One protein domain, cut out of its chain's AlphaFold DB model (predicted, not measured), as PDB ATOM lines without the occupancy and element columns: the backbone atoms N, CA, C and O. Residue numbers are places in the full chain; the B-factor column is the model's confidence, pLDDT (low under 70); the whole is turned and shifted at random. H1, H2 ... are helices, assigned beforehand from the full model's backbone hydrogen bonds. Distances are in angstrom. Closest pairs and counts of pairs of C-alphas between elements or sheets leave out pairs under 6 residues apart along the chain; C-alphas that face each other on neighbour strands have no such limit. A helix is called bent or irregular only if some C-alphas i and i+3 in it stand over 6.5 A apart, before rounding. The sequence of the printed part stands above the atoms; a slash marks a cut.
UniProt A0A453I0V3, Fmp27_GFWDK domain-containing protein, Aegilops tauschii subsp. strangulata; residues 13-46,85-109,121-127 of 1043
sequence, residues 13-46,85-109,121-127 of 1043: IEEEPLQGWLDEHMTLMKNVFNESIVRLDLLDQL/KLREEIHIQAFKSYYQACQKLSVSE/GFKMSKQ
ATOM      1  N   ILE A  13      45.521 -40.927  36.211       88.06
ATOM      2  CA  ILE A  13      44.069 -40.991  36.390       88.06
ATOM      3  C   ILE A  13      43.449 -40.397  35.123       88.06
ATOM      4  O   ILE A  13      43.601 -39.200  34.892       88.06
ATOM      5  N   GLU A  14      42.777 -41.215  34.307       83.75
ATOM      6  CA  GLU A  14      42.112 -40.748  33.078       83.75
ATOM      7  C   GLU A  14      41.038 -39.688  33.363       83.75
ATOM      8  O   GLU A  14      40.284 -39.796  34.333       83.75
ATOM      9  N   GLU A  15      40.965 -38.678  32.496       81.25
ATOM     10  CA  GLU A  15      39.945 -37.621  32.515       81.25
ATOM     11  C   GLU A  15      38.609 -38.120  31.929       81.25
ATOM     12  O   GLU A  15      38.577 -38.986  31.055       81.25
ATOM     13  N   GLU A  16      37.478 -37.585  32.403       78.38
ATOM     14  CA  GLU A  16      36.162 -37.958  31.870       78.38
ATOM     15  C   GLU A  16      35.994 -37.401  30.437       78.38
ATOM     16  O   GLU A  16      36.074 -36.179  30.266       78.38
ATOM     17  N   PRO A  17      35.725 -38.230  29.399       78.75
ATOM     18  CA  PRO A  17      35.798 -37.800  27.996       78.75
ATOM     19  C   PRO A  17      34.958 -36.575  27.643       78.75
ATOM     20  O   PRO A  17      35.397 -35.731  26.864       78.75
ATOM     21  N   LEU A  18      33.771 -36.450  28.242       79.38
ATOM     22  CA  LEU A  18      32.894 -35.297  28.052       79.38
ATOM     23  C   LEU A  18      33.435 -34.035  28.744       79.38
ATOM     24  O   LEU A  18      33.408 -32.963  28.145       79.38
ATOM     25  N   GLN A  19      33.938 -34.145  29.978       78.00
ATOM     26  CA  GLN A  19      34.420 -32.994  30.748       78.00
ATOM     27  C   GLN A  19      35.723 -32.438  30.168       78.00
ATOM     28  O   GLN A  19      35.834 -31.232  29.961       78.00
ATOM     29  N   GLY A  20      36.689 -33.308  29.853       79.00
ATOM     30  CA  GLY A  20      37.945 -32.884  29.233       79.00
ATOM     31  C   GLY A  20      37.726 -32.235  27.866       79.00
ATOM     32  O   GLY A  20      38.342 -31.210  27.583       79.00
ATOM     33  N   TRP A  21      36.796 -32.767  27.062       82.06
ATOM     34  CA  TRP A  21      36.407 -32.164  25.784       82.06
ATOM     35  C   TRP A  21      35.750 -30.788  25.962       82.06
ATOM     36  O   TRP A  21      36.129 -29.844  25.272       82.06
ATOM     37  N   LEU A  22      34.802 -30.648  26.899       83.25
ATOM     38  CA  LEU A  22      34.129 -29.371  27.169       83.25
ATOM     39  C   LEU A  22      35.108 -28.286  27.639       83.25
ATOM     40  O   LEU A  22      35.080 -27.184  27.100       83.25
ATOM     41  N   ASP A  23      35.992 -28.593  28.591       78.75
ATOM     42  CA  ASP A  23      36.999 -27.653  29.107       78.75
ATOM     43  C   ASP A  23      37.985 -27.193  28.012       78.75
ATOM     44  O   ASP A  23      38.314 -26.006  27.903       78.75
ATOM     45  N   GLU A  24      38.464 -28.133  27.194       81.69
ATOM     46  CA  GLU A  24      39.400 -27.878  26.094       81.69
ATOM     47  C   GLU A  24      38.757 -27.011  25.012       81.69
ATOM     48  O   GLU A  24      39.297 -25.971  24.625       81.69
ATOM     49  N   HIS A  25      37.556 -27.388  24.572       84.75
ATOM     50  CA  HIS A  25      36.829 -26.640  23.559       84.75
ATOM     51  C   HIS A  25      36.335 -25.283  24.075       84.75
ATOM     52  O   HIS A  25      36.345 -24.331  23.301       84.75
ATOM     53  N   MET A  26      35.997 -25.128  25.361       83.25
ATOM     54  CA  MET A  26      35.715 -23.817  25.969       83.25
ATOM     55  C   MET A  26      36.940 -22.899  25.891       83.25
ATOM     56  O   MET A  26      36.826 -21.751  25.461       83.25
ATOM     57  N   THR A  27      38.127 -23.426  26.204       79.19
ATOM     58  CA  THR A  27      39.389 -22.673  26.139       79.19
ATOM     59  C   THR A  27      39.739 -22.275  24.698       79.19
ATOM     60  O   THR A  27      40.089 -21.121  24.442       79.19
ATOM     61  N   LEU A  28      39.576 -23.187  23.730       83.12
ATOM     62  CA  LEU A  28      39.736 -22.881  22.302       83.12
ATOM     63  C   LEU A  28      38.715 -21.853  21.805       83.12
ATOM     64  O   LEU A  28      39.088 -20.931  21.081       83.12
ATOM     65  N   MET A  29      37.444 -21.990  22.197       84.31
ATOM     66  CA  MET A  29      36.399 -21.034  21.840       84.31
ATOM     67  C   MET A  29      36.722 -19.654  22.405       84.31
ATOM     68  O   MET A  29      36.710 -18.703  21.635       84.31
ATOM     69  N   LYS A  30      37.105 -19.519  23.680       82.00
ATOM     70  CA  LYS A  30      37.494 -18.217  24.246       82.00
ATOM     71  C   LYS A  30      38.622 -17.570  23.431       82.00
ATOM     72  O   LYS A  30      38.478 -16.444  22.965       82.00
ATOM     73  N   ASN A  31      39.697 -18.310  23.160       81.00
ATOM     74  CA  ASN A  31      40.845 -17.792  22.410       81.00
ATOM     75  C   ASN A  31      40.511 -17.367  20.965       81.00
ATOM     76  O   ASN A  31      41.118 -16.424  20.464       81.00
ATOM     77  N   VAL A  32      39.568 -18.038  20.292       82.31
ATOM     78  CA  VAL A  32      39.152 -17.693  18.918       82.31
ATOM     79  C   VAL A  32      38.076 -16.606  18.889       82.31
ATOM     80  O   VAL A  32      38.137 -15.702  18.056       82.31
ATOM     81  N   PHE A  33      37.081 -16.682  19.773       83.56
ATOM     82  CA  PHE A  33      35.921 -15.797  19.735       83.56
ATOM     83  C   PHE A  33      36.164 -14.445  20.418       83.56
ATOM     84  O   PHE A  33      35.507 -13.496  20.008       83.56
ATOM     85  N   ASN A  34      37.118 -14.297  21.351       79.44
ATOM     86  CA  ASN A  34      37.441 -13.005  21.989       79.44
ATOM     87  C   ASN A  34      37.595 -11.858  20.965       79.44
ATOM     88  O   ASN A  34      36.936 -10.828  21.076       79.44
ATOM     89  N   GLU A  35      38.414 -12.057  19.926       80.12
ATOM     90  CA  GLU A  35      38.646 -11.047  18.882       80.12
ATOM     91  C   GLU A  35      37.367 -10.745  18.076       80.12
ATOM     92  O   GLU A  35      37.100  -9.599  17.717       80.12
ATOM     93  N   SER A  36      36.538 -11.764  17.823       82.00
ATOM     94  CA  SER A  36      35.249 -11.587  17.145       82.00
ATOM     95  C   SER A  36      34.209 -10.877  18.014       82.00
ATOM     96  O   SER A  36      33.447 -10.077  17.488       82.00
ATOM     97  N   ILE A  37      34.207 -11.103  19.332       83.38
ATOM     98  CA  ILE A  37      33.300 -10.453  20.287       83.38
ATOM     99  C   ILE A  37      33.609  -8.956  20.351       83.38
ATOM    100  O   ILE A  37      32.693  -8.155  20.211       83.38
ATOM    101  N   VAL A  38      34.888  -8.571  20.436       83.25
ATOM    102  CA  VAL A  38      35.298  -7.155  20.385       83.25
ATOM    103  C   VAL A  38      34.909  -6.504  19.049       83.25
ATOM    104  O   VAL A  38      34.422  -5.377  19.038       83.25
ATOM    105  N   ARG A  39      35.053  -7.206  17.913       83.00
ATOM    106  CA  ARG A  39      34.572  -6.692  16.612       83.00
ATOM    107  C   ARG A  39      33.050  -6.534  16.557       83.00
ATOM    108  O   ARG A  39      32.584  -5.573  15.956       83.00
ATOM    109  N   LEU A  40      32.292  -7.456  17.147       84.81
ATOM    110  CA  LEU A  40      30.828  -7.404  17.179       84.81
ATOM    111  C   LEU A  40      30.328  -6.270  18.081       84.81
ATOM    112  O   LEU A  40      29.480  -5.502  17.644       84.81
ATOM    113  N   ASP A  41      30.912  -6.099  19.269       84.88
ATOM    114  CA  ASP A  41      30.572  -4.998  20.178       84.88
ATOM    115  C   ASP A  41      30.869  -3.627  19.546       84.88
ATOM    116  O   ASP A  41      30.025  -2.736  19.573       84.88
ATOM    117  N   LEU A  42      32.001  -3.475  18.847       82.62
ATOM    118  CA  LEU A  42      32.295  -2.260  18.074       82.62
ATOM    119  C   LEU A  42      31.264  -1.986  16.959       82.62
ATOM    120  O   LEU A  42      30.985  -0.823  16.664       82.62
ATOM    121  N   LEU A  43      30.673  -3.020  16.349       82.56
ATOM    122  CA  LEU A  43      29.592  -2.857  15.366       82.56
ATOM    123  C   LEU A  43      28.262  -2.488  16.035       82.56
ATOM    124  O   LEU A  43      27.595  -1.565  15.569       82.56
ATOM    125  N   ASP A  44      27.913  -3.126  17.154       81.19
ATOM    126  CA  ASP A  44      26.726  -2.785  17.949       81.19
ATOM    127  C   ASP A  44      26.811  -1.348  18.503       81.19
ATOM    128  O   ASP A  44      25.828  -0.601  18.477       81.19
ATOM    129  N   GLN A  45      28.003  -0.894  18.908       80.75
ATOM    130  CA  GLN A  45      28.258   0.502  19.272       80.75
ATOM    131  C   GLN A  45      28.002   1.453  18.089       80.75
ATOM    132  O   GLN A  45      27.307   2.461  18.267       80.75
ATOM    133  N   LEU A  46      28.489   1.132  16.883       74.94
ATOM    134  CA  LEU A  46      28.268   1.929  15.665       74.94
ATOM    135  C   LEU A  46      26.786   1.984  15.246       74.94
ATOM    136  O   LEU A  46      26.312   3.036  14.808       74.94
ATOM    137  N   LYS A  85      25.712  -8.186   6.855       85.25
ATOM    138  CA  LYS A  85      26.689  -9.015   6.116       85.25
ATOM    139  C   LYS A  85      28.060  -9.080   6.786       85.25
ATOM    140  O   LYS A  85      28.680 -10.138   6.790       85.25
ATOM    141  N   LEU A  86      28.540  -7.974   7.357       83.75
ATOM    142  CA  LEU A  86      29.807  -7.953   8.089       83.75
ATOM    143  C   LEU A  86      29.710  -8.768   9.393       83.75
ATOM    144  O   LEU A  86      30.655  -9.467   9.756       83.75
ATOM    145  N   ARG A  87      28.545  -8.750  10.052       85.06
ATOM    146  CA  ARG A  87      28.216  -9.601  11.207       85.06
ATOM    147  C   ARG A  87      28.261 -11.085  10.832       85.06
ATOM    148  O   ARG A  87      28.930 -11.869  11.506       85.06
ATOM    149  N   GLU A  88      27.616 -11.463   9.726       86.88
ATOM    150  CA  GLU A  88      27.680 -12.821   9.166       86.88
ATOM    151  C   GLU A  88      29.117 -13.231   8.814       86.88
ATOM    152  O   GLU A  88      29.542 -14.331   9.174       86.88
ATOM    153  N   GLU A  89      29.895 -12.359   8.167       89.31
ATOM    154  CA  GLU A  89      31.287 -12.644   7.801       89.31
ATOM    155  C   GLU A  89      32.172 -12.872   9.035       89.31
ATOM    156  O   GLU A  89      32.919 -13.852   9.065       89.31
ATOM    157  N   ILE A  90      32.028 -12.060  10.090       87.50
ATOM    158  CA  ILE A  90      32.731 -12.253  11.369       87.50
ATOM    159  C   ILE A  90      32.358 -13.600  12.004       87.50
ATOM    160  O   ILE A  90      33.250 -14.345  12.418       87.50
ATOM    161  N   HIS A  91      31.072 -13.965  12.041       87.00
ATOM    162  CA  HIS A  91      30.636 -15.267  12.563       87.00
ATOM    163  C   HIS A  91      31.184 -16.440  11.731       87.00
ATOM    164  O   HIS A  91      31.680 -17.422  12.290       87.00
ATOM    165  N   ILE A  92      31.162 -16.332  10.400       89.88
ATOM    166  CA  ILE A  92      31.707 -17.336   9.474       89.88
ATOM    167  C   ILE A  92      33.229 -17.462   9.634       89.88
ATOM    168  O   ILE A  92      33.755 -18.579   9.624       89.88
ATOM    169  N   GLN A  93      33.952 -16.351   9.786       89.00
ATOM    170  CA  GLN A  93      35.399 -16.339   9.996       89.00
ATOM    171  C   GLN A  93      35.765 -16.957  11.349       89.00
ATOM    172  O   GLN A  93      36.626 -17.835  11.396       89.00
ATOM    173  N   ALA A  94      35.080 -16.575  12.429       87.88
ATOM    174  CA  ALA A  94      35.308 -17.133  13.759       87.88
ATOM    175  C   ALA A  94      35.020 -18.645  13.801       87.88
ATOM    176  O   ALA A  94      35.840 -19.414  14.306       87.88
ATOM    177  N   PHE A  95      33.929 -19.108  13.176       89.19
ATOM    178  CA  PHE A  95      33.627 -20.539  13.069       89.19
ATOM    179  C   PHE A  95      34.676 -21.304  12.243       89.19
ATOM    180  O   PHE A  95      35.108 -22.383  12.651       89.19
ATOM    181  N   LYS A  96      35.149 -20.746  11.117       90.62
ATOM    182  CA  LYS A  96      36.251 -21.328  10.322       90.62
ATOM    183  C   LYS A  96      37.544 -21.428  11.138       90.62
ATOM    184  O   LYS A  96      38.180 -22.481  11.127       90.62
ATOM    185  N   SER A  97      37.913 -20.374  11.867       89.00
ATOM    186  CA  SER A  97      39.091 -20.352  12.746       89.00
ATOM    187  C   SER A  97      38.984 -21.375  13.878       89.00
ATOM    188  O   SER A  97      39.944 -22.100  14.140       89.00
ATOM    189  N   TYR A  98      37.811 -21.501  14.502       90.31
ATOM    190  CA  TYR A  98      37.545 -22.494  15.543       90.31
ATOM    191  C   TYR A  98      37.629 -23.922  14.992       90.31
ATOM    192  O   TYR A  98      38.347 -24.750  15.547       90.31
ATOM    193  N   TYR A  99      37.010 -24.197  13.841       89.19
ATOM    194  CA  TYR A  99      37.107 -25.497  13.172       89.19
ATOM    195  C   TYR A  99      38.562 -25.868  12.825       89.19
ATOM    196  O   TYR A  99      38.997 -26.991  13.094       89.19
ATOM    197  N   GLN A 100      39.354 -24.917  12.317       89.75
ATOM    198  CA  GLN A 100      40.790 -25.108  12.080       89.75
ATOM    199  C   GLN A 100      41.606 -25.281  13.372       89.75
ATOM    200  O   GLN A 100      42.648 -25.935  13.340       89.75
ATOM    201  N   ALA A 101      41.180 -24.708  14.500       86.88
ATOM    202  CA  ALA A 101      41.801 -24.944  15.802       86.88
ATOM    203  C   ALA A 101      41.505 -26.367  16.301       86.88
ATOM    204  O   ALA A 101      42.433 -27.089  16.663       86.88
ATOM    205  N   CYS A 102      40.252 -26.823  16.210       85.75
ATOM    206  CA  CYS A 102      39.861 -28.197  16.535       85.75
ATOM    207  C   CYS A 102      40.618 -29.235  15.689       85.75
ATOM    208  O   CYS A 102      41.062 -30.249  16.221       85.75
ATOM    209  N   GLN A 103      40.832 -28.974  14.394       86.12
ATOM    210  CA  GLN A 103      41.623 -29.850  13.514       86.12
ATOM    211  C   GLN A 103      43.109 -29.969  13.907       86.12
ATOM    212  O   GLN A 103      43.765 -30.919  13.482       86.12
ATOM    213  N   LYS A 104      43.655 -29.038  14.702       87.25
ATOM    214  CA  LYS A 104      45.055 -29.068  15.171       87.25
ATOM    215  C   LYS A 104      45.244 -29.872  16.464       87.25
ATOM    216  O   LYS A 104      46.386 -30.126  16.840       87.25
ATOM    217  N   LEU A 105      44.167 -30.280  17.143       84.50
ATOM    218  CA  LEU A 105      44.255 -31.075  18.369       84.50
ATOM    219  C   LEU A 105      44.783 -32.485  18.073       84.50
ATOM    220  O   LEU A 105      44.147 -33.276  17.373       84.50
ATOM    221  N   SER A 106      45.925 -32.844  18.661       83.75
ATOM    222  CA  SER A 106      46.411 -34.223  18.613       83.75
ATOM    223  C   SER A 106      45.573 -35.094  19.552       83.75
ATOM    224  O   SER A 106      45.732 -35.013  20.771       83.75
ATOM    225  N   VAL A 107      44.695 -35.921  18.987       81.31
ATOM    226  CA  VAL A 107      43.829 -36.856  19.722       81.31
ATOM    227  C   VAL A 107      44.652 -37.872  20.532       81.31
ATOM    228  O   VAL A 107      45.695 -38.353  20.076       81.31
ATOM    229  N   SER A 108      44.177 -38.192  21.737       77.38
ATOM    230  CA  SER A 108      44.643 -39.305  22.569       77.38
ATOM    231  C   SER A 108      43.878 -40.590  22.242       77.38
ATOM    232  O   SER A 108      42.687 -40.549  21.938       77.38
ATOM    233  N   GLU A 109      44.550 -41.737  22.322       69.06
ATOM    234  CA  GLU A 109      43.931 -43.050  22.082       69.06
ATOM    235  C   GLU A 109      43.148 -43.552  23.314       69.06
ATOM    236  O   GLU A 109      42.123 -44.215  23.158       69.06
ATOM    237  N   GLY A 121      31.655 -41.246  21.869       72.06
ATOM    238  CA  GLY A 121      31.876 -40.368  20.715       72.06
ATOM    239  C   GLY A 121      32.898 -39.250  20.960       72.06
ATOM    240  O   GLY A 121      33.391 -38.663  19.996       72.06
ATOM    241  N   PHE A 122      33.227 -38.951  22.220       75.00
ATOM    242  CA  PHE A 122      34.102 -37.835  22.582       75.00
ATOM    243  C   PHE A 122      35.572 -38.254  22.510       75.00
ATOM    244  O   PHE A 122      35.987 -39.242  23.115       75.00
ATOM    245  N   LYS A 123      36.363 -37.489  21.754       74.06
ATOM    246  CA  LYS A 123      37.804 -37.697  21.575       74.06
ATOM    247  C   LYS A 123      38.559 -36.584  22.289       74.06
ATOM    248  O   LYS A 123      38.396 -35.420  21.944       74.06
ATOM    249  N   MET A 124      39.371 -36.960  23.269       75.62
ATOM    250  CA  MET A 124      40.197 -36.040  24.058       75.62
ATOM    251  C   MET A 124      41.513 -35.762  23.331       75.62
ATOM    252  O   MET A 124      41.990 -36.630  22.591       75.62
ATOM    253  N   SER A 125      42.155 -34.615  23.560       79.62
ATOM    254  CA  SER A 125      43.548 -34.442  23.141       79.62
ATOM    255  C   SER A 125      44.536 -35.177  24.055       79.62
ATOM    256  O   SER A 125      44.214 -35.613  25.162       79.62
ATOM    257  N   LYS A 126      45.791 -35.277  23.606       80.25
ATOM    258  CA  LYS A 126      46.925 -35.758  24.414       80.25
ATOM    259  C   LYS A 126      47.255 -34.855  25.606       80.25
ATOM    260  O   LYS A 126      47.837 -35.346  26.563       80.25
ATOM    261  N   GLN A 127      46.885 -33.572  25.569       77.31
ATOM    262  CA  GLN A 127      47.068 -32.657  26.704       77.31
ATOM    263  C   GLN A 127      46.023 -32.918  27.800       77.31
ATOM    264  O   GLN A 127      46.305 -32.742  28.980       77.31
TER     265      GLN A 127
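Overview. This is residues 13 to 46, 85 to 109 and 121 to 127 of the 1043 residues of the protein "Fmp27_GFWDK domain-containing protein" of Aegilops tauschii subsp. strangulata (UniProt A0A453I0V3). Two long helices running opposite ways make a rod: H1, bent part way along, has its second arm H1b side by side with H2, while its first arm H1a crosses H2 at a steeper angle. Residues 103 to 109 run on from H2 toward the end of the rod where H1a begins, and the separate piece 121 to 127 crosses that end. The printed part has 66 residues, with two named helices in the order H1, H2 and no named strand; the class is all helix. It is loose, with a radius of gyration of the C-alphas of 14.8 A, and spans 50 by 17 by 17 A.

Arrangement. Begin at residues 17 to 46, assigned by hydrogen bonds as one helix, H1, but bent: C-alphas 32 and 35 are 6.7 A apart. Its arms, H1a at residues 17 to 32 and H1b at 35 to 46, stand at a steep tilt of 51 degrees. Then look at H2, residues 85 to 102. H1a touches it with residues 25 to 32 alone, at a steep tilt of 47 degrees, opposite ways; the closest C-alphas are those of Val 32 and Tyr 98, 6.1 A apart. H1b touches it with residues 36 to 40 alone, at a shallow tilt of 11 degrees, opposite ways; the closest C-alphas are those of Ser 36 and Ile 90, 6.3 A apart. In H1a, H1b and H2 every O i to N i+4 pair is within hydrogen-bond range.

Along the chain. Find C-alpha 17 at (35.798, -37.800, 27.996); from there H1a runs 22.3 A to C-alpha 32. H1b runs 16.9 A from C-alpha 35 to C-alpha 46 at (28.268, 1.929, 15.665). H2 runs 25.5 A from C-alpha 85 to C-alpha 102 at (39.861, -28.197, 16.535).

Size, cuts and confidence. The two C-alphas farthest apart are those of Ile 13 and Leu 46, 50.2 A. Residues 47 to 84 are not printed, and C-alphas 46 and 85 are 14.6 A apart across this cut, which the link from H1 to H2 crosses. Residues 110 to 120 are not printed either, with C-alphas 109 and 121 12.4 A apart. Mean pLDDT of the printed part is 82.8; residue 109 is under 70.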